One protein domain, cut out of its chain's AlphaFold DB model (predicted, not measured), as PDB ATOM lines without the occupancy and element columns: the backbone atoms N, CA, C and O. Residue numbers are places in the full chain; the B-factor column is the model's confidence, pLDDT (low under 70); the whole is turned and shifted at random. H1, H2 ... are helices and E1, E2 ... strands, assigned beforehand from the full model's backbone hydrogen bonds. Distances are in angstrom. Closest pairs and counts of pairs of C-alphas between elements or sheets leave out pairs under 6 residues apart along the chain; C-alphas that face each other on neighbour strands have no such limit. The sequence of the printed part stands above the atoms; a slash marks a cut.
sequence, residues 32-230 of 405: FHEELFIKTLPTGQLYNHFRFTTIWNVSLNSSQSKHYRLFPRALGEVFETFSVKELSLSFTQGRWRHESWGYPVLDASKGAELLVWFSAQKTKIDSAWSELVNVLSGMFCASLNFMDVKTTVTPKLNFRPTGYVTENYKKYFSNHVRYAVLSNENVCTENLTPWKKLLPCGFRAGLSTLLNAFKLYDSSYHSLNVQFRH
ATOM      1  N   PHE A  32     171.086 166.508 122.370       91.81
ATOM      2  CA  PHE A  32     171.547 165.159 122.075       91.81
ATOM      3  C   PHE A  32     172.695 164.802 123.013       91.81
ATOM      4  O   PHE A  32     173.661 165.557 123.107       91.81
ATOM      5  N   HIS A  33     172.575 163.676 123.713       92.94
ATOM      6  CA  HIS A  33     173.619 163.163 124.597       92.94
ATOM      7  C   HIS A  33     173.968 161.731 124.212       92.94
ATOM      8  O   HIS A  33     173.076 160.907 123.988       92.94
ATOM      9  N   GLU A  34     175.264 161.440 124.193       94.56
ATOM     10  CA  GLU A  34     175.805 160.102 123.998       94.56
ATOM     11  C   GLU A  34     176.534 159.673 125.267       94.56
ATOM     12  O   GLU A  34     177.342 160.422 125.815       94.56
ATOM     13  N   GLU A  35     176.262 158.462 125.729       95.56
ATOM     14  CA  GLU A  35     176.889 157.900 126.915       95.56
ATOM     15  C   GLU A  35     177.316 156.457 126.644       95.56
ATOM     16  O   GLU A  35     176.621 155.698 125.960       95.56
ATOM     17  N   LEU A  36     178.458 156.067 127.207       95.50
ATOM     18  CA  LEU A  36     178.976 154.707 127.156       95.50
ATOM     19  C   LEU A  36     179.291 154.248 128.576       95.50
ATOM     20  O   LEU A  36     180.173 154.790 129.236       95.50
ATOM     21  N   PHE A  37     178.574 153.227 129.026       94.94
ATOM     22  CA  PHE A  37     178.862 152.530 130.269       94.94
ATOM     23  C   PHE A  37     179.649 151.255 129.967       94.94
ATOM     24  O   PHE A  37     179.218 150.437 129.154       94.94
ATOM     25  N   ILE A  38     180.795 151.093 130.628       94.88
ATOM     26  CA  ILE A  38     181.682 149.939 130.475       94.88
ATOM     27  C   ILE A  38     181.825 149.266 131.834       94.88
ATOM     28  O   ILE A  38     182.141 149.919 132.827       94.88
ATOM     29  N   LYS A  39     181.620 147.951 131.875       92.69
ATOM     30  CA  LYS A  39     181.778 147.143 133.083       92.69
ATOM     31  C   LYS A  39     182.455 145.824 132.750       92.69
ATOM     32  O   LYS A  39     182.020 145.100 131.857       92.69
ATOM     33  N   THR A  40     183.490 145.476 133.501       94.50
ATOM     34  CA  THR A  40     184.076 144.136 133.451       94.50
ATOM     35  C   THR A  40     183.175 143.152 134.196       94.50
ATOM     36  O   THR A  40     182.706 143.415 135.305       94.50
ATOM     37  N   LEU A  41     182.873 142.021 133.561       92.94
ATOM     38  CA  LEU A  41     182.091 140.942 134.157       92.94
ATOM     39  C   LEU A  41     183.022 139.962 134.891       92.94
ATOM     40  O   LEU A  41     184.168 139.794 134.471       92.94
ATOM     41  N   PRO A  42     182.540 139.246 135.929       90.56
ATOM     42  CA  PRO A  42     183.345 138.258 136.662       90.56
ATOM     43  C   PRO A  42     183.940 137.158 135.773       90.56
ATOM     44  O   PRO A  42     184.971 136.580 136.092       90.56
ATOM     45  N   THR A  43     183.308 136.889 134.630       89.62
ATOM     46  CA  THR A  43     183.760 135.911 133.634       89.62
ATOM     47  C   THR A  43     184.884 136.429 132.726       89.62
ATOM     48  O   THR A  43     185.249 135.743 131.777       89.62
ATOM     49  N   GLY A  44     185.390 137.650 132.942       90.25
ATOM     50  CA  GLY A  44     186.419 138.290 132.109       90.25
ATOM     51  C   GLY A  44     185.896 138.929 130.814       90.25
ATOM     52  O   GLY A  44     186.672 139.483 130.043       90.25
ATOM     53  N   GLN A  45     184.584 138.873 130.568       91.19
ATOM     54  CA  GLN A  45     183.942 139.534 129.426       91.19
ATOM     55  C   GLN A  45     183.699 141.020 129.716       91.19
ATOM     56  O   GLN A  45     183.549 141.424 130.869       91.19
ATOM     57  N   LEU A  46     183.625 141.835 128.663       92.88
ATOM     58  CA  LEU A  46     183.361 143.267 128.766       92.88
ATOM     59  C   LEU A  46     181.898 143.563 128.416       92.88
ATOM     60  O   LEU A  46     181.458 143.290 127.302       92.88
ATOM     61  N   TYR A  47     181.156 144.140 129.357       94.00
ATOM     62  CA  TYR A  47     179.809 144.644 129.126       94.00
ATOM     63  C   TYR A  47     179.859 146.122 128.744       94.00
ATOM     64  O   TYR A  47     180.328 146.950 129.524       94.00
ATOM     65  N   ASN A  48     179.339 146.437 127.558       94.56
ATOM     66  CA  ASN A  48     179.247 147.795 127.036       94.56
ATOM     67  C   ASN A  48     177.775 148.163 126.822       94.56
ATOM     68  O   ASN A  48     177.063 147.472 126.093       94.56
ATOM     69  N   HIS A  49     177.329 149.266 127.415       95.31
ATOM     70  CA  HIS A  49     175.991 149.816 127.224       95.31
ATOM     71  C   HIS A  49     176.090 151.219 126.622       95.31
ATOM     72  O   HIS A  49     176.535 152.161 127.279       95.31
ATOM     73  N   PHE A  50     175.687 151.337 125.357       95.38
ATOM     74  CA  PHE A  50     175.637 152.597 124.621       95.38
ATOM     75  C   PHE A  50     174.244 153.207 124.752       95.38
ATOM     76  O   PHE A  50     173.249 152.554 124.427       95.38
ATOM     77  N   ARG A  51     174.168 154.465 125.186       95.50
ATOM     78  CA  ARG A  51     172.912 155.192 125.362       95.50
ATOM     79  C   ARG A  51     172.952 156.501 124.583       95.50
ATOM     80  O   ARG A  51     173.728 157.397 124.898       95.50
ATOM     81  N   PHE A  52     172.085 156.608 123.581       95.38
ATOM     82  CA  PHE A  52     171.904 157.810 122.768       95.38
ATOM     83  C   PHE A  52     170.550 158.425 123.114       95.38
ATOM     84  O   PHE A  52     169.519 157.770 122.964       95.38
ATOM     85  N   THR A  53     170.539 159.662 123.607       93.12
ATOM     86  CA  THR A  53     169.307 160.343 124.026       93.12
ATOM     87  C   THR A  53     169.110 161.628 123.239       93.12
ATOM     88  O   THR A  53     169.944 162.529 123.289       93.12
ATOM     89  N   THR A  54     167.984 161.718 122.533       92.12
ATOM     90  CA  THR A  54     167.556 162.931 121.829       92.12
ATOM     91  C   THR A  54     166.339 163.504 122.538       92.12
ATOM     92  O   THR A  54     165.288 162.866 122.586       92.12
ATOM     93  N   ILE A  55     166.468 164.710 123.084       89.31
ATOM     94  CA  ILE A  55     165.358 165.460 123.671       89.31
ATOM     95  C   ILE A  55     164.799 166.364 122.581       89.31
ATOM     96  O   ILE A  55     165.453 167.323 122.170       89.31
ATOM     97  N   TRP A  56     163.595 166.032 122.118       87.00
ATOM     98  CA  TRP A  56     162.865 166.794 121.111       87.00
ATOM     99  C   TRP A  56     161.888 167.751 121.790       87.00
ATOM    100  O   TRP A  56     160.935 167.314 122.441       87.00
ATOM    101  N   ASN A  57     162.145 169.054 121.682       82.94
ATOM    102  CA  ASN A  57     161.397 170.060 122.428       82.94
ATOM    103  C   ASN A  57     160.274 170.663 121.575       82.94
ATOM    104  O   ASN A  57     160.430 171.720 120.967       82.94
ATOM    105  N   VAL A  58     159.143 169.957 121.501       78.19
ATOM    106  CA  VAL A  58     157.987 170.362 120.688       78.19
ATOM    107  C   VAL A  58     156.688 170.237 121.471       78.19
ATOM    108  O   VAL A  58     156.460 169.268 122.199       78.19
ATOM    109  N   SER A  59     155.808 171.225 121.295       70.44
ATOM    110  CA  SER A  59     154.477 171.203 121.891       70.44
ATOM    111  C   SER A  59     153.574 170.191 121.172       70.44
ATOM    112  O   SER A  59     153.501 170.144 119.945       70.44
ATOM    113  N   LEU A  60     152.866 169.375 121.952       64.81
ATOM    114  CA  LEU A  60     151.992 168.305 121.459       64.81
ATOM    115  C   LEU A  60     150.761 168.805 120.682       64.81
ATOM    116  O   LEU A  60     150.181 168.032 119.925       64.81
ATOM    117  N   ASN A  61     150.373 170.072 120.865       61.41
ATOM    118  CA  ASN A  61     149.079 170.609 120.425       61.41
ATOM    119  C   ASN A  61     149.176 171.658 119.304       61.41
ATOM    120  O   ASN A  61     148.143 172.112 118.816       61.41
ATOM    121  N   SER A  62     150.376 172.075 118.889       57.88
ATOM    122  CA  SER A  62     150.526 173.058 117.811       57.88
ATOM    123  C   SER A  62     150.497 172.377 116.443       57.88
ATOM    124  O   SER A  62     151.407 171.622 116.108       57.88
ATOM    125  N   SER A  63     149.498 172.708 115.626       53.72
ATOM    126  CA  SER A  63     149.318 172.284 114.228       53.72
ATOM    127  C   SER A  63     150.284 172.950 113.232       53.72
ATOM    128  O   SER A  63     150.016 172.992 112.034       53.72
ATOM    129  N   GLN A  64     151.392 173.518 113.714       56.34
ATOM    130  CA  GLN A  64     152.426 174.102 112.864       56.34
ATOM    131  C   GLN A  64     153.380 173.019 112.354       56.34
ATOM    132  O   GLN A  64     153.579 171.991 113.004       56.34
ATOM    133  N   SER A  65     153.988 173.268 111.194       57.75
ATOM    134  CA  SER A  65     155.020 172.416 110.602       57.75
ATOM    135  C   SER A  65     156.139 172.148 111.611       57.75
ATOM    136  O   SER A  65     156.926 173.038 111.939       57.75
ATOM    137  N   LYS A  66     156.206 170.915 112.116       69.31
ATOM    138  CA  LYS A  66     157.231 170.502 113.074       69.31
ATOM    139  C   LYS A  66     158.553 170.319 112.339       69.31
ATOM    140  O   LYS A  66     158.688 169.443 111.487       69.31
ATOM    141  N   HIS A  67     159.538 171.145 112.670       75.75
ATOM    142  CA  HIS A  67     160.894 170.951 112.175       75.75
ATOM    143  C   HIS A  67     161.578 169.826 112.957       75.75
ATOM    144  O   HIS A  67     161.712 169.878 114.179       75.75
ATOM    145  N   TYR A  68     162.027 168.810 112.228       81.81
ATOM    146  CA  TYR A  68     162.830 167.709 112.747       81.81
ATOM    147  C   TYR A  68     164.309 168.073 112.602       81.81
ATOM    148  O   TYR A  68     164.875 167.912 111.523       81.81
ATOM    149  N   ARG A  69     164.921 168.635 113.655       83.62
ATOM    150  CA  ARG A  69     166.345 169.008 113.635       83.62
ATOM    151  C   ARG A  69     167.235 167.837 114.041       83.62
ATOM    152  O   ARG A  69     168.011 167.359 113.225       83.62
ATOM    153  N   LEU A  70     167.132 167.396 115.298       88.69
ATOM    154  CA  LEU A  70     167.895 166.243 115.807       88.69
ATOM    155  C   LEU A  70     167.054 164.968 115.876       88.69
ATOM    156  O   LEU A  70     167.592 163.867 115.792       88.69
ATOM    157  N   PHE A  71     165.740 165.102 116.050       90.25
ATOM    158  CA  PHE A  71     164.843 163.956 116.135       90.25
ATOM    159  C   PHE A  71     164.582 163.358 114.743       90.25
ATOM    160  O   PHE A  71     164.283 164.112 113.814       90.25
ATOM    161  N   PRO A  72     164.658 162.028 114.561       91.62
ATOM    162  CA  PRO A  72     164.466 161.405 113.257       91.62
ATOM    163  C   PRO A  72     163.018 161.555 112.771       91.62
ATOM    164  O   PRO A  72     162.084 161.005 113.358       91.62
ATOM    165  N   ARG A  73     162.847 162.248 111.638       89.75
ATOM    166  CA  ARG A  73     161.545 162.497 110.994       89.75
ATOM    167  C   ARG A  73     160.716 161.225 110.796       89.75
ATOM    168  O   ARG A  73     159.523 161.239 111.075       89.75
ATOM    169  N   ALA A  74     161.357 160.132 110.372       90.25
ATOM    170  CA  ALA A  74     160.692 158.853 110.128       90.25
ATOM    171  C   ALA A  74     159.946 158.326 111.368       90.25
ATOM    172  O   ALA A  74     158.825 157.853 111.247       90.25
ATOM    173  N   LEU A  75     160.526 158.459 112.568       91.81
ATOM    174  CA  LEU A  75     159.837 158.073 113.805       91.81
ATOM    175  C   LEU A  75     158.780 159.099 114.218       91.81
ATOM    176  O   LEU A  75     157.718 158.719 114.703       91.81
ATOM    177  N   GLY A  76     159.053 160.390 114.018       89.88
ATOM    178  CA  GLY A  76     158.121 161.460 114.376       89.88
ATOM    179  C   GLY A  76     156.782 161.340 113.659       89.88
ATOM    180  O   GLY A  76     155.735 161.383 114.304       89.88
ATOM    181  N   GLU A  77     156.821 161.097 112.348       88.88
ATOM    182  CA  GLU A  77     155.622 160.898 111.528       88.88
ATOM    183  C   GLU A  77     154.832 159.658 111.965       88.88
ATOM    184  O   GLU A  77     153.607 159.719 112.082       88.88
ATOM    185  N   VAL A  78     155.518 158.553 112.275       91.88
ATOM    186  CA  VAL A  78     154.891 157.314 112.763       91.88
ATOM    187  C   VAL A  78     154.193 157.550 114.103       91.88
ATOM    188  O   VAL A  78     153.016 157.218 114.257       91.88
ATOM    189  N   PHE A  79     154.873 158.160 115.073       90.62
ATOM    190  CA  PHE A  79     154.300 158.375 116.403       90.62
ATOM    191  C   PHE A  79     153.117 159.343 116.383       90.62
ATOM    192  O   PHE A  79     152.147 159.134 117.112       90.62
ATOM    193  N   GLU A  80     153.149 160.357 115.520       88.00
ATOM    194  CA  GLU A  80     152.035 161.285 115.343       88.00
ATOM    195  C   GLU A  80     150.834 160.617 114.656       88.00
ATOM    196  O   GLU A  80     149.723 160.647 115.194       88.00
ATOM    197  N   THR A  81     151.063 159.921 113.537       89.75
ATOM    198  CA  THR A  81     150.013 159.256 112.740       89.75
ATOM    199  C   THR A  81     149.259 158.201 113.551       89.75
ATOM    200  O   THR A  81     148.022 158.157 113.567       89.75
ATOM    201  N   PHE A  82     149.995 157.371 114.293       91.31
ATOM    202  CA  PHE A  82     149.405 156.324 115.129       91.31
ATOM    203  C   PHE A  82     149.033 156.810 116.538       91.31
ATOM    204  O   PHE A  82     148.429 156.057 117.301       91.31
ATOM    205  N   SER A  83     149.314 158.077 116.871       89.56
ATOM    206  CA  SER A  83     149.064 158.677 118.190       89.56
ATOM    207  C   SER A  83     149.697 157.875 119.337       89.56
ATOM    208  O   SER A  83     149.057 157.595 120.356       89.56
ATOM    209  N   VAL A  84     150.959 157.490 119.153       91.06
ATOM    210  CA  VAL A  84     151.756 156.726 120.117       91.06
ATOM    211  C   VAL A  84     152.263 157.658 121.214       91.06
ATOM    212  O   VAL A  84     152.818 158.718 120.935       91.06
ATOM    213  N   LYS A  85     152.063 157.271 122.476       87.88
ATOM    214  CA  LYS A  85     152.541 158.008 123.657       87.88
ATOM    215  C   LYS A  85     153.858 157.468 124.188       87.88
ATOM    216  O   LYS A  85     154.693 158.237 124.660       87.88
ATOM    217  N   GLU A  86     154.022 156.156 124.124       91.94
ATOM    218  CA  GLU A  86     155.242 155.478 124.530       91.94
ATOM    219  C   GLU A  86     155.430 154.230 123.671       91.94
ATOM    220  O   GLU A  86     154.464 153.528 123.367       91.94
ATOM    221  N   LEU A  87     156.665 153.977 123.255       94.81
ATOM    222  CA  LEU A  87     157.050 152.809 122.474       94.81
ATOM    223  C   LEU A  87     158.406 152.312 122.959       94.81
ATOM    224  O   LEU A  87     159.328 153.103 123.127       94.81
ATOM    225  N   SER A  88     158.529 151.005 123.142       95.56
ATOM    226  CA  SER A  88     159.794 150.322 123.386       95.56
ATOM    227  C   SER A  88     159.884 149.140 122.434       95.56
ATOM    228  O   SER A  88     159.045 148.244 122.493       95.56
ATOM    229  N   LEU A  89     160.886 149.158 121.561       95.75
ATOM    230  CA  LEU A  89     161.199 148.084 120.624       95.75
ATOM    231  C   LEU A  89     162.614 147.590 120.906       95.75
ATOM    232  O   LEU A  89     163.556 148.379 120.840       95.75
ATOM    233  N   SER A  90     162.776 146.300 121.175       95.62
ATOM    234  CA  SER A  90     164.085 145.675 121.365       95.62
ATOM    235  C   SER A  90     164.300 144.493 120.433       95.62
ATOM    236  O   SER A  90     163.398 143.686 120.241       95.62
ATOM    237  N   PHE A  91     165.513 144.392 119.896       95.50
ATOM    238  CA  PHE A  91     166.025 143.248 119.151       95.50
ATOM    239  C   PHE A  91     167.220 142.669 119.893       95.50
ATOM    240  O   PHE A  91     168.240 143.341 120.061       95.50
ATOM    241  N   THR A  92     167.099 141.426 120.326       95.06
ATOM    242  CA  THR A  92     168.002 140.851 121.320       95.06
ATOM    243  C   THR A  92     168.456 139.468 120.890       95.06
ATOM    244  O   THR A  92     167.638 138.565 120.698       95.06
ATOM    245  N   GLN A  93     169.769 139.274 120.781       93.31
ATOM    246  CA  GLN A  93     170.370 137.969 120.531       93.31
ATOM    247  C   GLN A  93     171.098 137.476 121.781       93.31
ATOM    248  O   GLN A  93     171.818 138.216 122.447       93.31
ATOM    249  N   GLY A  94     170.917 136.191 122.082       91.50
ATOM    250  CA  GLY A  94     171.433 135.574 123.299       91.50
ATOM    251  C   GLY A  94     170.504 135.770 124.497       91.50
ATOM    252  O   GLY A  94     169.407 136.314 124.391       91.50
ATOM    253  N   ARG A  95     170.931 135.266 125.654       91.50
ATOM    254  CA  ARG A  95     170.228 135.418 126.932       91.50
ATOM    255  C   ARG A  95     171.201 135.987 127.947       91.50
ATOM    256  O   ARG A  95     172.288 135.435 128.124       91.50
ATOM    257  N   TRP A  96     170.787 137.042 128.639       92.56
ATOM    258  CA  TRP A  96     171.553 137.564 129.757       92.56
ATOM    259  C   TRP A  96     171.603 136.535 130.896       92.56
ATOM    260  O   TRP A  96     170.579 135.974 131.291       92.56
ATOM    261  N   ARG A  97     172.804 136.241 131.399       91.25
ATOM    262  CA  ARG A  97     173.021 135.292 132.499       91.25
ATOM    263  C   ARG A  97     173.083 136.046 133.827       91.25
ATOM    264  O   ARG A  97     174.168 136.388 134.290       91.25
ATOM    265  N   HIS A  98     171.925 136.299 134.440       91.56
ATOM    266  CA  HIS A  98     171.821 137.090 135.679       91.56
ATOM    267  C   HIS A  98     172.663 136.539 136.838       91.56
ATOM    268  O   HIS A  98     173.224 137.319 137.599       91.56
ATOM    269  N   GLU A  99     172.809 135.215 136.941       89.44
ATOM    270  CA  GLU A  99     173.606 134.566 137.993       89.44
ATOM    271  C   GLU A  99     175.107 134.878 137.880       89.44
ATOM    272  O   GLU A  99     175.754 135.164 138.882       89.44
ATOM    273  N   SER A 100     175.666 134.860 136.664       89.44
ATOM    274  CA  SER A 100     177.106 135.057 136.440       89.44
ATOM    275  C   SER A 100     177.492 136.509 136.159       89.44
ATOM    276  O   SER A 100     178.617 136.917 136.437       89.44
ATOM    277  N   TRP A 101     176.592 137.284 135.549       90.56
ATOM    278  CA  TRP A 101     176.867 138.647 135.080       90.56
ATOM    279  C   TRP A 101     176.218 139.731 135.953       90.56
ATOM    280  O   TRP A 101     176.531 140.916 135.803       90.56
ATOM    281  N   GLY A 102     175.354 139.346 136.898       88.06
ATOM    282  CA  GLY A 102     174.553 140.269 137.702       88.06
ATOM    283  C   GLY A 102     173.407 140.884 136.896       88.06
ATOM    284  O   GLY A 102     172.993 140.344 135.874       88.06
ATOM    285  N   TYR A 103     172.887 142.027 137.343       86.50
ATOM    286  CA  TYR A 103     171.804 142.728 136.647       86.50
ATOM    287  C   TYR A 103     172.349 143.699 135.582       86.50
ATOM    288  O   TYR A 103     173.280 144.457 135.888       86.50
ATOM    289  N   PRO A 104     171.804 143.686 134.347       90.38
ATOM    290  CA  PRO A 104     172.178 144.637 133.306       90.38
ATOM    291  C   PRO A 104     171.525 146.005 133.556       90.38
ATOM    292  O   PRO A 104     170.604 146.126 134.363       90.38
ATOM    293  N   VAL A 105     171.981 147.040 132.840       88.62
ATOM    294  CA  VAL A 105     171.367 148.383 132.915       88.62
ATOM    295  C   VAL A 105     169.941 148.357 132.363       88.62
ATOM    296  O   VAL A 105     169.028 148.910 132.969       88.62
ATOM    297  N   LEU A 106     169.757 147.692 131.221       88.38
ATOM    298  CA  LEU A 106     168.460 147.389 130.627       88.38
ATOM    299  C   LEU A 106     168.418 145.898 130.313       88.38
ATOM    300  O   LEU A 106     169.350 145.374 129.700       88.38
ATOM    301  N   ASP A 107     167.347 145.242 130.743       88.31
ATOM    302  CA  ASP A 107     167.060 143.851 130.406       88.31
ATOM    303  C   ASP A 107     166.085 143.803 129.222       88.31
ATOM    304  O   ASP A 107     165.224 144.677 129.090       88.31
ATOM    305  N   ALA A 108     166.240 142.808 128.355       91.69
ATOM    306  CA  ALA A 108     165.427 142.637 127.153       91.69
ATOM    307  C   ALA A 108     165.283 141.149 126.820       91.69
ATOM    308  O   ALA A 108     166.238 140.372 126.952       91.69
ATOM    309  N   SER A 109     164.089 140.743 126.384       90.88
ATOM    310  CA  SER A 109     163.813 139.345 126.040       90.88
ATOM    311  C   SER A 109     164.455 138.942 124.711       90.88
ATOM    312  O   SER A 109     164.668 139.773 123.838       90.88
ATOM    313  N   LYS A 110     164.782 137.658 124.523       92.81
ATOM    314  CA  LYS A 110     165.357 137.158 123.260       92.81
ATOM    315  C   LYS A 110     164.376 137.345 122.091       92.81
ATOM    316  O   LYS A 110     163.207 136.981 122.215       92.81
ATOM    317  N   GLY A 111     164.895 137.767 120.938       93.88
ATOM    318  CA  GLY A 111     164.134 137.990 119.708       93.88
ATOM    319  C   GLY A 111     163.725 139.453 119.570       93.88
ATOM    320  O   GLY A 111     164.485 140.337 119.961       93.88
ATOM    321  N   ALA A 112     162.541 139.706 119.014       95.19
ATOM    322  CA  ALA A 112     161.965 141.045 118.936       95.19
ATOM    323  C   ALA A 112     160.854 141.227 119.971       95.19
ATOM    324  O   ALA A 112     159.904 140.450 120.005       95.19
ATOM    325  N   GLU A 113     160.934 142.270 120.785       95.25
ATOM    326  CA  GLU A 113     159.922 142.620 121.784       95.25
ATOM    327  C   GLU A 113     159.426 144.039 121.525       95.25
ATOM    328  O   GLU A 113     160.224 144.959 121.344       95.25
ATOM    329  N   LEU A 114     158.104 144.206 121.491       95.81
ATOM    330  CA  LEU A 114     157.449 145.476 121.211       95.81
ATOM    331  C   LEU A 114     156.379 145.761 122.267       95.81
ATOM    332  O   LEU A 114     155.411 145.012 122.420       95.81
ATOM    333  N   LEU A 115     156.538 146.887 122.957       94.62
ATOM    334  CA  LEU A 115     155.578 147.441 123.905       94.62
ATOM    335  C   LEU A 115     155.157 148.830 123.431       94.62
ATOM    336  O   LEU A 115     156.002 149.709 123.265       94.62
ATOM    337  N   VAL A 116     153.856 149.042 123.244       94.38
ATOM    338  CA  VAL A 116     153.313 150.320 122.768       94.38
ATOM    339  C   VAL A 116     152.141 150.762 123.625       94.38
ATOM    340  O   VAL A 116     151.222 149.991 123.904       94.38
ATOM    341  N   TRP A 117     152.160 152.039 123.986       91.50
ATOM    342  CA  TRP A 117     151.071 152.749 124.630       91.50
ATOM    343  C   TRP A 117     150.486 153.773 123.665       91.50
ATOM    344  O   TRP A 117     151.163 154.708 123.230       91.50
ATOM    345  N   PHE A 118     149.204 153.621 123.359       90.75
ATOM    346  CA  PHE A 118     148.464 154.557 122.523       90.75
ATOM    347  C   PHE A 118     147.851 155.691 123.351       90.75
ATOM    348  O   PHE A 118     147.592 155.558 124.550       90.75
ATOM    349  N   SER A 119     147.595 156.825 122.698       86.19
ATOM    350  CA  SER A 119     146.834 157.932 123.278       86.19
ATOM    351  C   SER A 119     145.412 157.493 123.641       86.19
ATOM    352  O   SER A 119     144.756 156.804 122.863       86.19
ATOM    353  N   ALA A 120     144.899 157.972 124.778       80.38
ATOM    354  CA  ALA A 120     143.546 157.664 125.260       80.38
ATOM    355  C   ALA A 120     142.417 158.143 124.322       80.38
ATOM    356  O   ALA A 120     141.270 157.741 124.474       80.38
ATOM    357  N   GLN A 121     142.729 159.021 123.366       80.12
ATOM    358  CA  GLN A 121     141.780 159.510 122.363       80.12
ATOM    359  C   GLN A 121     141.595 158.531 121.189       80.12
ATOM    360  O   GLN A 121     140.659 158.680 120.404       80.12
ATOM    361  N   LYS A 122     142.482 157.540 121.027       82.75
ATOM    362  CA  LYS A 122     142.457 156.621 119.884       82.75
ATOM    363  C   LYS A 122     141.472 155.479 120.145       82.75
ATOM    364  O   LYS A 122     141.682 154.665 121.033       82.75
ATOM    365  N   THR A 123     140.419 155.383 119.334       82.62
ATOM    366  CA  THR A 123     139.352 154.378 119.505       82.62
ATOM    367  C   THR A 123     139.646 153.043 118.813       82.62
ATOM    368  O   THR A 123     139.409 151.985 119.388       82.62
ATOM    369  N   LYS A 124     140.190 153.065 117.588       89.56
ATOM    370  CA  LYS A 124     140.555 151.860 116.819       89.56
ATOM    371  C   LYS A 124     142.017 151.476 117.063       89.56
ATOM    372  O   LYS A 124     142.899 151.852 116.294       89.56
ATOM    373  N   ILE A 125     142.270 150.772 118.165       89.94
ATOM    374  CA  ILE A 125     143.633 150.432 118.608       89.94
ATOM    375  C   ILE A 125     144.196 149.246 117.823       89.94
ATOM    376  O   ILE A 125     145.343 149.302 117.402       89.94
ATOM    377  N   ASP A 126     143.405 148.198 117.583       91.19
ATOM    378  CA  ASP A 126     143.915 146.975 116.944       91.19
ATOM    379  C   ASP A 126     144.290 147.187 115.472       91.19
ATOM    380  O   ASP A 126     145.305 146.662 115.022       91.19
ATOM    381  N   SER A 127     143.545 148.025 114.739       92.56
ATOM    382  CA  SER A 127     143.921 148.398 113.368       92.56
ATOM    383  C   SER A 127     145.181 149.267 113.346       92.56
ATOM    384  O   SER A 127     146.091 149.026 112.556       92.56
ATOM    385  N   ALA A 128     145.273 150.240 114.262       93.06
ATOM    386  CA  ALA A 128     146.460 151.080 114.403       93.06
ATOM    387  C   ALA A 128     147.691 150.255 114.800       93.06
ATOM    388  O   ALA A 128     148.787 150.540 114.337       93.06
ATOM    389  N   TRP A 129     147.511 149.217 115.620       94.19
ATOM    390  CA  TRP A 129     148.558 148.265 115.971       94.19
ATOM    391  C   TRP A 129     149.051 147.486 114.749       94.19
ATOM    392  O   TRP A 129     150.252 147.495 114.495       94.19
ATOM    393  N   SER A 130     148.155 146.883 113.957       94.50
ATOM    394  CA  SER A 130     148.565 146.135 112.758       94.50
ATOM    395  C   SER A 130     149.295 147.013 111.737       94.50
ATOM    396  O   SER A 130     150.303 146.606 111.169       94.50
ATOM    397  N   GLU A 131     148.831 148.247 111.532       94.31
ATOM    398  CA  GLU A 131     149.479 149.196 110.621       94.31
ATOM    399  C   GLU A 131     150.839 149.664 111.159       94.31
ATOM    400  O   GLU A 131     151.814 149.709 110.411       94.31
ATOM    401  N   LEU A 132     150.931 149.957 112.461       95.38
ATOM    402  CA  LEU A 132     152.178 150.355 113.116       95.38
ATOM    403  C   LEU A 132     153.245 149.265 112.992       95.38
ATOM    404  O   LEU A 132     154.381 149.554 112.624       95.38
ATOM    405  N   VAL A 133     152.878 148.018 113.280       95.75
ATOM    406  CA  VAL A 133     153.769 146.860 113.176       95.75
ATOM    407  C   VAL A 133     154.286 146.695 111.741       95.75
ATOM    408  O   VAL A 133     155.490 146.507 111.553       95.75
ATOM    409  N   ASN A 134     153.417 146.872 110.740       94.94
ATOM    410  CA  ASN A 134     153.792 146.825 109.324       94.94
ATOM    411  C   ASN A 134     154.807 147.906 108.935       94.94
ATOM    412  O   ASN A 134     155.784 147.634 108.235       94.94
ATOM    413  N   VAL A 135     154.619 149.133 109.426       95.88
ATOM    414  CA  VAL A 135     155.561 150.232 109.173       95.88
ATOM    415  C   VAL A 135     156.900 149.989 109.878       95.88
ATOM    416  O   VAL A 135     157.957 150.171 109.273       95.88
ATOM    417  N   LEU A 136     156.879 149.536 111.136       95.12
ATOM    418  CA  LEU A 136     158.096 149.251 111.903       95.12
ATOM    419  C   LEU A 136     158.894 148.081 111.315       95.12
ATOM    420  O   LEU A 136     160.123 148.135 111.305       95.12
ATOM    421  N   SER A 137     158.216 147.057 110.790       94.44
ATOM    422  CA  SER A 137     158.848 145.941 110.079       94.44
ATOM    423  C   SER A 137     159.686 146.431 108.899       94.44
ATOM    424  O   SER A 137     160.872 146.110 108.814       94.44
ATOM    425  N   GLY A 138     159.101 147.273 108.038       93.25
ATOM    426  CA  GLY A 138     159.811 147.858 106.900       93.25
ATOM    427  C   GLY A 138     160.932 148.812 107.320       93.25
ATOM    428  O   GLY A 138     161.979 148.867 106.680       93.25
ATOM    429  N   MET A 139     160.742 149.537 108.422       93.56
ATOM    430  CA  MET A 139     161.717 150.500 108.924       93.56
ATOM    431  C   MET A 139     162.967 149.846 109.528       93.56
ATOM    432  O   MET A 139     164.066 150.357 109.321       93.56
ATOM    433  N   PHE A 140     162.816 148.745 110.268       94.25
ATOM    434  CA  PHE A 140     163.921 148.048 110.940       94.25
ATOM    435  C   PHE A 140     164.408 146.792 110.208       94.25
ATOM    436  O   PHE A 140     165.305 146.122 110.717       94.25
ATOM    437  N   CYS A 141     163.861 146.499 109.022       92.50
ATOM    438  CA  CYS A 141     164.154 145.289 108.247       92.50
ATOM    439  C   CYS A 141     163.938 144.000 109.060       92.50
ATOM    440  O   CYS A 141     164.761 143.092 109.020       92.50
ATOM    441  N   ALA A 142     162.841 143.940 109.814       92.69
ATOM    442  CA  ALA A 142     162.531 142.839 110.724       92.69
ATOM    443  C   ALA A 142     161.148 142.255 110.434       92.69
ATOM    444  O   ALA A 142     160.270 142.957 109.935       92.69
ATOM    445  N   SER A 143     160.898 141.006 110.814       93.00
ATOM    446  CA  SER A 143     159.631 140.305 110.555       93.00
ATOM    447  C   SER A 143     158.535 140.645 111.573       93.00
ATOM    448  O   SER A 143     157.752 139.786 111.981       93.00
ATOM    449  N   LEU A 144     158.454 141.912 111.999       93.12
ATOM    450  CA  LEU A 144     157.496 142.344 113.022       93.12
ATOM    451  C   LEU A 144     156.042 142.098 112.602       93.12
ATOM    452  O   LEU A 144     155.218 141.889 113.479       93.12
ATOM    453  N   ASN A 145     155.742 142.020 111.300       91.25
ATOM    454  CA  ASN A 145     154.408 141.739 110.738       91.25
ATOM    455  C   ASN A 145     153.717 140.502 111.328       91.25
ATOM    456  O   ASN A 145     152.498 140.428 111.311       91.25
ATOM    457  N   PHE A 146     154.467 139.544 111.884       91.44
ATOM    458  CA  PHE A 146     153.897 138.385 112.579       91.44
ATOM    459  C   PHE A 146     153.317 138.709 113.975       91.44
ATOM    460  O   PHE A 146     152.737 137.835 114.632       91.44
ATOM    461  N   MET A 147     153.447 139.951 114.454       92.69
ATOM    462  CA  MET A 147     152.825 140.455 115.685       92.69
ATOM    463  C   MET A 147     151.340 140.799 115.469       92.69
ATOM    464  O   MET A 147     150.883 141.917 115.707       92.69
ATOM    465  N   ASP A 148     150.576 139.808 115.016       87.75
ATOM    466  CA  ASP A 148     149.136 139.897 114.809       87.75
ATOM    467  C   ASP A 148     148.349 139.971 116.128       87.75
ATOM    468  O   ASP A 148     148.856 139.740 117.229       87.75
ATOM    469  N   VAL A 149     147.036 140.189 116.015       86.56
ATOM    470  CA  VAL A 149     146.084 140.150 117.144       86.56
ATOM    471  C   VAL A 149     146.172 138.834 117.940       86.56
ATOM    472  O   VAL A 149     145.877 138.816 119.130       86.56
ATOM    473  N   LYS A 150     146.614 137.731 117.315       88.19
ATOM    474  CA  LYS A 150     146.764 136.416 117.969       88.19
ATOM    475  C   LYS A 150     147.985 136.316 118.886       88.19
ATOM    476  O   LYS A 150     147.947 135.562 119.853       88.19
ATOM    477  N   THR A 151     149.067 137.020 118.564       89.88
ATOM    478  CA  THR A 151     150.334 136.996 119.319       89.88
ATOM    479  C   THR A 151     150.469 138.198 120.252       89.88
ATOM    480  O   THR A 151     151.341 138.224 121.120       89.88
ATOM    481  N   THR A 152     149.577 139.177 120.105       93.62
ATOM    482  CA  THR A 152     149.556 140.403 120.895       93.62
ATOM    483  C   THR A 152     148.709 140.248 122.155       93.62
ATOM    484  O   THR A 152     147.603 139.713 122.136       93.62
ATOM    485  N   VAL A 153     149.215 140.772 123.267       92.38
ATOM    486  CA  VAL A 153     148.578 140.745 124.586       92.38
ATOM    487  C   VAL A 153     148.351 142.172 125.086       92.38
ATOM    488  O   VAL A 153     149.129 143.086 124.809       92.38
ATOM    489  N   THR A 154     147.286 142.372 125.867       91.38
ATOM    490  CA  THR A 154     146.979 143.636 126.556       91.38
ATOM    491  C   THR A 154     147.244 143.505 128.062       91.38
ATOM    492  O   THR A 154     146.348 143.108 128.822       91.38
ATOM    493  N   PRO A 155     148.472 143.768 128.533       87.75
ATOM    494  CA  PRO A 155     148.822 143.592 129.938       87.75
ATOM    495  C   PRO A 155     148.158 144.648 130.831       87.75
ATOM    496  O   PRO A 155     148.247 145.841 130.572       87.75
ATOM    497  N   LYS A 156     147.527 144.224 131.934       79.44
ATOM    498  CA  LYS A 156     146.807 145.142 132.844       79.44
ATOM    499  C   LYS A 156     147.586 145.553 134.098       79.44
ATOM    500  O   LYS A 156     147.237 146.556 134.710       79.44
ATOM    501  N   LEU A 157     148.591 144.772 134.507       73.44
ATOM    502  CA  LEU A 157     149.247 144.921 135.818       73.44
ATOM    503  C   LEU A 157     150.774 145.054 135.750       73.44
ATOM    504  O   LEU A 157     151.343 145.805 136.539       73.44
ATOM    505  N   ASN A 158     151.429 144.334 134.832       75.44
ATOM    506  CA  ASN A 158     152.889 144.188 134.847       75.44
ATOM    507  C   ASN A 158     153.637 145.443 134.392       75.44
ATOM    508  O   ASN A 158     154.666 145.780 134.970       75.44
ATOM    509  N   PHE A 159     153.131 146.134 133.371       80.62
ATOM    510  CA  PHE A 159     153.832 147.273 132.788       80.62
ATOM    511  C   PHE A 159     153.270 148.588 133.305       80.62
ATOM    512  O   PHE A 159     152.058 148.764 133.447       80.62
ATOM    513  N   ARG A 160     154.179 149.526 133.560       78.88
ATOM    514  CA  ARG A 160     153.862 150.913 133.883       78.88
ATOM    515  C   ARG A 160     154.537 151.807 132.848       78.88
ATOM    516  O   ARG A 160     155.668 151.499 132.475       78.88
ATOM    517  N   PRO A 161     153.873 152.880 132.400       79.25
ATOM    518  CA  PRO A 161     154.496 153.843 131.506       79.25
ATOM    519  C   PRO A 161     155.731 154.451 132.173       79.25
ATOM    520  O   PRO A 161     155.723 154.764 133.369       79.25
ATOM    521  N   THR A 162     156.803 154.588 131.402       81.94
ATOM    522  CA  THR A 162     158.049 155.208 131.848       81.94
ATOM    523  C   THR A 162     158.075 156.713 131.597       81.94
ATOM    524  O   THR A 162     158.874 157.424 132.216       81.94
ATOM    525  N   GLY A 163     157.240 157.204 130.678       77.81
ATOM    526  CA  GLY A 163     157.113 158.621 130.347       77.81
ATOM    527  C   GLY A 163     156.246 159.425 131.315       77.81
ATOM    528  O   GLY A 163     155.673 158.897 132.265       77.81
ATOM    529  N   TYR A 164     156.130 160.724 131.038       76.56
ATOM    530  CA  TYR A 164     155.117 161.579 131.639       76.56
ATOM    531  C   TYR A 164     153.725 161.128 131.220       76.56
ATOM    532  O   TYR A 164     153.453 160.778 130.070       76.56
ATOM    533  N   VAL A 165     152.815 161.212 132.172       69.19
ATOM    534  CA  VAL A 165     151.413 160.868 132.022       69.19
ATOM    535  C   VAL A 165     150.647 162.032 132.750       69.19
ATOM    536  O   VAL A 165     151.261 162.641 133.614       69.19
ATOM    537  N   THR A 166     149.358 162.378 132.486       65.62
ATOM    538  CA  THR A 166     148.390 163.206 133.325       65.62
ATOM    539  C   THR A 166     147.392 162.515 134.336       65.62
ATOM    540  O   THR A 166     146.697 161.581 133.942       65.62
ATOM    541  N   GLU A 167     147.242 163.009 135.592       54.31
ATOM    542  CA  GLU A 167     146.719 162.364 136.849       54.31
ATOM    543  C   GLU A 167     145.519 161.381 136.812       54.31
ATOM    544  O   GLU A 167     145.397 160.500 137.670       54.31
ATOM    545  N   ASN A 168     144.676 161.412 135.782       57.12
ATOM    546  CA  ASN A 168     143.461 160.596 135.644       57.12
ATOM    547  C   ASN A 168     143.705 159.123 135.205       57.12
ATOM    548  O   ASN A 168     142.839 158.472 134.625       57.12
ATOM    549  N   TYR A 169     144.883 158.566 135.496       58.88
ATOM    550  CA  TYR A 169     145.517 157.431 134.801       58.88
ATOM    551  C   TYR A 169     144.896 156.053 134.884       58.88
ATOM    552  O   TYR A 169     144.905 155.309 133.902       58.88
ATOM    553  N   LYS A 170     144.482 155.637 136.085       56.16
ATOM    554  CA  LYS A 170     144.335 154.204 136.393       56.16
ATOM    555  C   LYS A 170     143.207 153.538 135.603       56.16
ATOM    556  O   LYS A 170     143.170 152.317 135.520       56.16
ATOM    557  N   LYS A 171     142.304 154.332 135.023       55.22
ATOM    558  CA  LYS A 171     141.102 153.862 134.329       55.22
ATOM    559  C   LYS A 171     141.279 153.709 132.812       55.22
ATOM    560  O   LYS A 171     140.604 152.874 132.223       55.22
ATOM    561  N   TYR A 172     142.168 154.480 132.181       54.88
ATOM    562  CA  TYR A 172     142.232 154.583 130.712       54.88
ATOM    563  C   TYR A 172     143.289 153.678 130.072       54.88
ATOM    564  O   TYR A 172     143.116 153.218 128.946       54.88
ATOM    565  N   PHE A 173     144.366 153.367 130.786       63.78
ATOM    566  CA  PHE A 173     145.537 152.722 130.195       63.78
ATOM    567  C   PHE A 173     145.436 151.198 130.037       63.78
ATOM    568  O   PHE A 173     146.101 150.643 129.168       63.78
ATOM    569  N   SER A 174     144.552 150.510 130.770       66.19
ATOM    570  CA  SER A 174     144.456 149.040 130.705       66.19
ATOM    571  C   SER A 174     144.150 148.494 129.306       66.19
ATOM    572  O   SER A 174     144.524 147.365 129.002       66.19
ATOM    573  N   ASN A 175     143.467 149.279 128.465       78.25
ATOM    574  CA  ASN A 175     143.021 148.845 127.138       78.25
ATOM    575  C   ASN A 175     143.859 149.437 125.991       78.25
ATOM    576  O   ASN A 175     143.726 148.981 124.857       78.25
ATOM    577  N   HIS A 176     144.728 150.414 126.274       86.06
ATOM    578  CA  HIS A 176     145.514 151.162 125.277       86.06
ATOM    579  C   HIS A 176     146.972 150.706 125.182       86.06
ATOM    580  O   HIS A 176     147.774 151.336 124.496       86.06
ATOM    581  N   VAL A 177     147.314 149.611 125.857       90.31
ATOM    582  CA  VAL A 177     148.620 148.965 125.758       90.31
ATOM    583  C   VAL A 177     148.542 147.741 124.865       90.31
ATOM    584  O   VAL A 177     147.576 146.972 124.919       90.31
ATOM    585  N   ARG A 178     149.564 147.560 124.039       93.00
ATOM    586  CA  ARG A 178     149.793 146.351 123.254       93.00
ATOM    587  C   ARG A 178     151.219 145.888 123.506       93.00
ATOM    588  O   ARG A 178     152.145 146.698 123.525       93.00
ATOM    589  N   TYR A 179     151.359 144.597 123.762       94.50
ATOM    590  CA  TYR A 179     152.626 143.936 124.024       94.50
ATOM    591  C   TYR A 179     152.703 142.671 123.179       94.50
ATOM    592  O   TYR A 179     151.790 141.848 123.231       94.50
ATOM    593  N   ALA A 180     153.784 142.505 122.432       95.56
ATOM    594  CA  ALA A 180     154.036 141.305 121.652       95.56
ATOM    595  C   ALA A 180     155.528 140.972 121.664       95.56
ATOM    596  O   ALA A 180     156.380 141.860 121.732       95.56
ATOM    597  N   VAL A 181     155.832 139.678 121.586       94.62
ATOM    598  CA  VAL A 181     157.203 139.169 121.502       94.62
ATOM    599  C   VAL A 181     157.280 138.130 120.399       94.62
ATOM    600  O   VAL A 181     156.463 137.214 120.335       94.62
ATOM    601  N   LEU A 182     158.300 138.253 119.561       94.44
ATOM    602  CA  LEU A 182     158.661 137.310 118.521       94.44
ATOM    603  C   LEU A 182     160.020 136.697 118.868       94.44
ATOM    604  O   LEU A 182     161.073 137.183 118.459       94.44
ATOM    605  N   SER A 183     160.002 135.607 119.637       91.12
ATOM    606  CA  SER A 183     161.228 134.951 120.123       91.12
ATOM    607  C   SER A 183     162.064 134.283 119.026       91.12
ATOM    608  O   SER A 183     163.247 134.014 119.240       91.12
ATOM    609  N   ASN A 184     161.445 134.011 117.874       89.38
ATOM    610  CA  ASN A 184     162.086 133.403 116.708       89.38
ATOM    611  C   ASN A 184     162.682 134.438 115.746       89.38
ATOM    612  O   ASN A 184     163.248 134.044 114.731       89.38
ATOM    613  N   GLU A 185     162.550 135.736 116.034       92.31
ATOM    614  CA  GLU A 185     163.171 136.758 115.198       92.31
ATOM    615  C   GLU A 185     164.690 136.687 115.341       92.31
ATOM    616  O   GLU A 185     165.244 136.865 116.432       92.31
ATOM    617  N   ASN A 186     165.365 136.431 114.223       86.38
ATOM    618  CA  ASN A 186     166.814 136.491 114.165       86.38
ATOM    619  C   ASN A 186     167.242 137.960 114.108       86.38
ATOM    620  O   ASN A 186     166.740 138.733 113.296       86.38
ATOM    621  N   VAL A 187     168.185 138.351 114.963       89.50
ATOM    622  CA  VAL A 187     168.742 139.704 114.931       89.50
ATOM    623  C   VAL A 187     169.858 139.723 113.895       89.50
ATOM    624  O   VAL A 187     170.912 139.121 114.094       89.50
ATOM    625  N   CYS A 188     169.612 140.389 112.771       88.19
ATOM    626  CA  CYS A 188     170.527 140.437 111.635       88.19
ATOM    627  C   CYS A 188     171.357 141.730 111.644       88.19
ATOM    628  O   CYS A 188     170.941 142.742 112.220       88.19
ATOM    629  N   THR A 189     172.528 141.722 110.997       89.00
ATOM    630  CA  THR A 189     173.404 142.912 110.867       89.00
ATOM    631  C   THR A 189     172.717 144.077 110.151       89.00
ATOM    632  O   THR A 189     173.015 145.253 110.377       89.00
ATOM    633  N   GLU A 190     171.736 143.736 109.329       87.75
ATOM    634  CA  GLU A 190     170.862 144.589 108.557       87.75
ATOM    635  C   GLU A 190     169.986 145.462 109.456       87.75
ATOM    636  O   GLU A 190     169.686 146.577 109.046       87.75
ATOM    637  N   ASN A 191     169.672 145.035 110.688       92.25
ATOM    638  CA  ASN A 191     168.878 145.800 111.660       92.25
ATOM    639  C   ASN A 191     169.684 146.969 112.258       92.25
ATOM    640  O   ASN A 191     169.121 148.003 112.628       92.25
ATOM    641  N   LEU A 192     171.018 146.849 112.328       92.25
ATOM    642  CA  LEU A 192     171.885 147.891 112.889       92.25
ATOM    643  C   LEU A 192     171.927 149.138 112.000       92.25
ATOM    644  O   LEU A 192     172.020 150.260 112.497       92.25
ATOM    645  N   THR A 193     171.861 148.962 110.682       91.50
ATOM    646  CA  THR A 193     171.918 150.071 109.724       91.50
ATOM    647  C   THR A 193     170.734 151.044 109.845       91.50
ATOM    648  O   THR A 193     170.994 152.241 110.006       91.50
ATOM    649  N   PRO A 194     169.456 150.612 109.807       93.12
ATOM    650  CA  PRO A 194     168.318 151.493 110.033       93.12
ATOM    651  C   PRO A 194     168.296 152.040 111.460       93.12
ATOM    652  O   PRO A 194     167.983 153.214 111.632       93.12
ATOM    653  N   TRP A 195     168.721 151.259 112.460       93.81
ATOM    654  CA  TRP A 195     168.832 151.745 113.837       93.81
ATOM    655  C   TRP A 195     169.810 152.921 113.953       93.81
ATOM    656  O   TRP A 195     169.472 153.967 114.502       93.81
ATOM    657  N   LYS A 196     171.000 152.817 113.353       92.56
ATOM    658  CA  LYS A 196     171.985 153.908 113.354       92.56
ATOM    659  C   LYS A 196     171.533 155.127 112.564       92.56
ATOM    660  O   LYS A 196     171.902 156.238 112.929       92.56
ATOM    661  N   LYS A 197     170.734 154.954 111.504       92.25
ATOM    662  CA  LYS A 197     170.161 156.078 110.738       92.25
ATOM    663  C   LYS A 197     169.241 156.973 111.580       92.25
ATOM    664  O   LYS A 197     168.968 158.090 111.159       92.25
ATOM    665  N   LEU A 198     168.790 156.512 112.750       92.56
ATOM    666  CA  LEU A 198     168.021 157.324 113.699       92.56
ATOM    667  C   LEU A 198     168.869 158.372 114.420       92.56
ATOM    668  O   LEU A 198     168.319 159.329 114.962       92.56
ATOM    669  N   LEU A 199     170.189 158.185 114.454       93.62
ATOM    670  CA  LEU A 199     171.111 159.093 115.125       93.62
ATOM    671  C   LEU A 199     171.405 160.312 114.231       93.62
ATOM    672  O   LEU A 199     171.580 160.134 113.023       93.62
ATOM    673  N   PRO A 200     171.563 161.528 114.792       90.44
ATOM    674  CA  PRO A 200     171.753 162.758 114.010       90.44
ATOM    675  C   PRO A 200     172.906 162.702 112.995       90.44
ATOM    676  O   PRO A 200     172.792 163.220 111.887       90.44
ATOM    677  N   CYS A 201     174.016 162.049 113.355       87.44
ATOM    678  CA  CYS A 201     175.197 161.901 112.499       87.44
ATOM    679  C   CYS A 201     175.356 160.490 111.906       87.44
ATOM    680  O   CYS A 201     176.356 160.216 111.235       87.44
ATOM    681  N   GLY A 202     174.395 159.589 112.137       87.44
ATOM    682  CA  GLY A 202     174.434 158.201 111.679       87.44
ATOM    683  C   GLY A 202     175.746 157.489 112.028       87.44
ATOM    684  O   GLY A 202     176.024 157.206 113.190       87.44
ATOM    685  N   PHE A 203     176.556 157.212 110.999       83.69
ATOM    686  CA  PHE A 203     177.851 156.521 111.093       83.69
ATOM    687  C   PHE A 203     179.071 157.448 111.194       83.69
ATOM    688  O   PHE A 203     180.191 156.955 111.293       83.69
ATOM    689  N   ARG A 204     178.899 158.767 111.065       89.56
ATOM    690  CA  ARG A 204     180.012 159.668 110.718       89.56
ATOM    691  C   ARG A 204     180.753 160.251 111.919       89.56
ATOM    692  O   ARG A 204     181.896 160.660 111.757       89.56
ATOM    693  N   ALA A 205     180.119 160.326 113.085       91.06
ATOM    694  CA  ALA A 205     180.686 160.973 114.265       91.06
ATOM    695  C   ALA A 205     180.071 160.418 115.557       91.06
ATOM    696  O   ALA A 205     178.967 159.878 115.523       91.06
ATOM    697  N   GLY A 206     180.780 160.596 116.675       92.88
ATOM    698  CA  GLY A 206     180.321 160.207 118.009       92.88
ATOM    699  C   GLY A 206     180.625 158.755 118.377       92.88
ATOM    700  O   GLY A 206     181.342 158.037 117.670       92.88
ATOM    701  N   LEU A 207     180.050 158.304 119.490       94.12
ATOM    702  CA  LEU A 207     180.179 156.934 119.999       94.12
ATOM    703  C   LEU A 207     179.570 155.889 119.050       94.12
ATOM    704  O   LEU A 207     179.923 154.710 119.118       94.12
ATOM    705  N   SER A 208     178.706 156.305 118.119       91.88
ATOM    706  CA  SER A 208     178.128 155.424 117.098       91.88
ATOM    707  C   SER A 208     179.172 154.829 116.140       91.88
ATOM    708  O   SER A 208     178.934 153.767 115.549       91.88
ATOM    709  N   THR A 209     180.339 155.472 116.012       92.94
ATOM    710  CA  THR A 209     181.478 155.002 115.202       92.94
ATOM    711  C   THR A 209     182.119 153.733 115.772       92.94
ATOM    712  O   THR A 209     182.623 152.908 115.014       92.94
ATOM    713  N   LEU A 210     182.028 153.521 117.091       93.00
ATOM    714  CA  LEU A 210     182.567 152.338 117.774       93.00
ATOM    715  C   LEU A 210     181.737 151.072 117.522       93.00
ATOM    716  O   LEU A 210     182.212 149.955 117.737       93.00
ATOM    717  N   LEU A 211     180.496 151.226 117.059       91.38
ATOM    718  CA  LEU A 211     179.578 150.119 116.813       91.38
ATOM    719  C   LEU A 211     179.964 149.387 115.517       91.38
ATOM    720  O   LEU A 211     179.435 149.672 114.443       91.38
ATOM    721  N   ASN A 212     180.876 148.426 115.588       90.50
ATOM    722  CA  ASN A 212     181.194 147.563 114.452       90.50
ATOM    723  C   ASN A 212     180.205 146.386 114.387       90.50
ATOM    724  O   ASN A 212     180.084 145.646 115.360       90.50
ATOM    725  N   ALA A 213     179.527 146.206 113.248       90.81
ATOM    726  CA  ALA A 213     178.538 145.142 113.065       90.81
ATOM    727  C   ALA A 213     179.137 143.749 113.323       90.81
ATOM    728  O   ALA A 213     178.617 143.004 114.139       90.81
ATOM    729  N   PHE A 214     180.284 143.413 112.735       89.12
ATOM    730  CA  PHE A 214     180.871 142.083 112.917       89.12
ATOM    731  C   PHE A 214     181.207 141.791 114.384       89.12
ATOM    732  O   PHE A 214     180.866 140.733 114.894       89.12
ATOM    733  N   LYS A 215     181.790 142.760 115.105       90.00
ATOM    734  CA  LYS A 215     182.145 142.578 116.525       90.00
ATOM    735  C   LYS A 215     180.929 142.526 117.451       90.00
ATOM    736  O   LYS A 215     180.968 141.843 118.467       90.00
ATOM    737  N   LEU A 216     179.874 143.282 117.140       90.44
ATOM    738  CA  LEU A 216     178.671 143.334 117.970       90.44
ATOM    739  C   LEU A 216     177.872 142.031 117.858       90.44
ATOM    740  O   LEU A 216     177.407 141.513 118.871       90.44
ATOM    741  N   TYR A 217     177.764 141.475 116.653       89.19
ATOM    742  CA  TYR A 217     176.973 140.271 116.398       89.19
ATOM    743  C   TYR A 217     177.727 138.963 116.687       89.19
ATOM    744  O   TYR A 217     177.086 137.938 116.881       89.19
ATOM    745  N   ASP A 218     179.058 139.006 116.802       90.38
ATOM    746  CA  ASP A 218     179.884 137.891 117.302       90.38
ATOM    747  C   ASP A 218     179.870 137.773 118.844       90.38
ATOM    748  O   ASP A 218     180.369 136.814 119.432       90.38
ATOM    749  N   SER A 219     179.287 138.753 119.544       91.31
ATOM    750  CA  SER A 219     179.207 138.730 121.006       91.31
ATOM    751  C   SER A 219     178.197 137.697 121.530       91.31
ATOM    752  O   SER A 219     177.192 137.383 120.895       91.31
ATOM    753  N   SER A 220     178.436 137.190 122.746       91.12
ATOM    754  CA  SER A 220     177.564 136.203 123.408       91.12
ATOM    755  C   SER A 220     176.151 136.723 123.701       91.12
ATOM    756  O   SER A 220     175.208 135.934 123.822       91.12
ATOM    757  N   TYR A 221     176.011 138.040 123.853       93.25
ATOM    758  CA  TYR A 221     174.754 138.732 124.077       93.25
ATOM    759  C   TYR A 221     174.841 140.149 123.515       93.25
ATOM    760  O   TYR A 221     175.748 140.904 123.872       93.25
ATOM    761  N   HIS A 222     173.844 140.540 122.725       93.81
ATOM    762  CA  HIS A 222     173.649 141.932 122.337       93.81
ATOM    763  C   HIS A 222     172.166 142.287 122.257       93.81
ATOM    764  O   HIS A 222     171.312 141.447 121.981       93.81
ATOM    765  N   SER A 223     171.877 143.567 122.482       94.56
ATOM    766  CA  SER A 223     170.531 144.131 122.452       94.56
ATOM    767  C   SER A 223     170.556 145.479 121.749       94.56
ATOM    768  O   SER A 223     171.273 146.384 122.177       94.56
ATOM    769  N   LEU A 224     169.733 145.642 120.718       94.69
ATOM    770  CA  LEU A 224     169.418 146.932 120.107       94.69
ATOM    771  C   LEU A 224     168.053 147.374 120.619       94.69
ATOM    772  O   LEU A 224     167.108 146.598 120.563       94.69
ATOM    773  N   ASN A 225     167.935 148.598 121.127       95.44
ATOM    774  CA  ASN A 225     166.675 149.104 121.671       95.44
ATOM    775  C   ASN A 225     166.360 150.496 121.105       95.44
ATOM    776  O   ASN A 225     167.265 151.311 120.910       95.44
ATOM    777  N   VAL A 226     165.085 150.754 120.822       95.44
ATOM    778  CA  VAL A 226     164.535 152.065 120.479       95.44
ATOM    779  C   VAL A 226     163.393 152.363 121.438       95.44
ATOM    780  O   VAL A 226     162.367 151.683 121.426       95.44
ATOM    781  N   GLN A 227     163.569 153.408 122.245       94.69
ATOM    782  CA  GLN A 227     162.564 153.868 123.196       94.69
ATOM    783  C   GLN A 227     162.111 155.281 122.855       94.69
ATOM    784  O   GLN A 227     162.923 156.184 122.656       94.69
ATOM    785  N   PHE A 228     160.801 155.476 122.842       93.25
ATOM    786  CA  PHE A 228     160.150 156.767 122.728       93.25
ATOM    787  C   PHE A 228     159.213 156.952 123.911       93.25
ATOM    788  O   PHE A 228     158.397 156.081 124.200       93.25
ATOM    789  N   ARG A 229     159.313 158.095 124.585       89.94
ATOM    790  CA  ARG A 229     158.410 158.480 125.668       89.94
ATOM    791  C   ARG A 229     158.321 159.994 125.752       89.94
ATOM    792  O   ARG A 229     159.306 160.690 125.505       89.94
ATOM    793  N   HIS A 230     157.167 160.500 126.164       85.44
ATOM    794  CA  HIS A 230     157.051 161.901 126.547       85.44
ATOM    795  C   HIS A 230     157.736 162.141 127.890       85.44
ATOM    796  O   HIS A 230     157.661 161.314 128.795       85.44
TER     797      HIS A 230
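AT A GLANCE: This is residues 32 to 230 of the 405 residues of an uncharacterized protein of Helobdella robusta (UniProt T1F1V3). A four-stranded antiparallel sheet, E5 - E4 - E3 - E6, forms the core; H1 and H3 cover one face, and the long hairpin E1-E2 runs beyond its E6 edge, across a gap. The unnamed stretch 141 to 176 passes round the E5 edge from the helices' side to the other side. The printed part has 199 residues with six named helices and six named strands, in the order E1 E2 H1 E3 H2 E4 H3 E5 H4 H5 H6 E6; the class is mixed, with 98 residues in named elements, under half. It is compact, with a radius of gyration of the C-alphas of 17.4 A and spans of 50 by 37 by 32 A.

HOW THE PARTS SIT: Start with E1, residues 32 to 40, and E2, 46 to 55, an antiparallel hairpin: N 35 and O 51 are within hydrogen-bond range at 2.9 A. After a long link comes H1, 73 to 81, then E3, 84 to 93. H2, 98 to 101, is not on the sheet and touches no helix. E4, 111 to 118, is antiparallel to E3, with N 113 and O 90 at 2.9 A. H3, 125 to 140, is on the sheet at a height of 9.8 A, over E4 and, only just, E3, on which 3 of its C-alphas fall; this makes two layers, a helix on one face of a sheet. H1 is on the same face. H1 and H3 are close but not clearly touching, the C-alphas of Val 78 and Leu 132 being closest at 7.5 A. E5, 177 to 182, is an edge strand beside E4, with N 180 and O 114 at 3.0 A. H4, 189 to 197, only grazes the sheet, with its residues 191 to 195; H3 touches H4 with residues 139 to 140 alone, the C-alphas of Phe 140 and Asn 191 being closest at 5.5 A, and their lines are about perpendicular at 78 degrees. H5, 207 to 210, has Leu 207 nearest Glu 34 of E1, C-alphas 6.7 A apart. H6, 213 to 217, touches H4, with the C-alphas of Ala 213 and Thr 189 closest at 6.0 A. E6, 222 to 229, pairs with E3, N 226 and O 89 at 2.8 A, and is near E2. Every O i to N i+4 pair is within hydrogen-bond range in H3 and H6; H1 has 4 of 5, H4 3 of 5, and H2 and H5 are too short.

IN THESE COORDINATES: Find C-alpha 32 at (171.547, 165.159, 122.075), where E1 begins its 27.0 A; E2 runs 29.0 A, E3 26.4 A. H3 goes 21.8 A from C-alpha 125 at (143.633, 150.432, 118.608). E6 ends at C-alpha 229, (158.410, 158.480, 125.668).

THE WHOLE: The C-alphas farthest apart, Thr 43 and Ser 63, are 53.7 A apart. The printed part has no cut; the long links are E2 to H1 and H3 to E5. Look for pLDDT under 70 at residues 60 to 66 and 165 to 174.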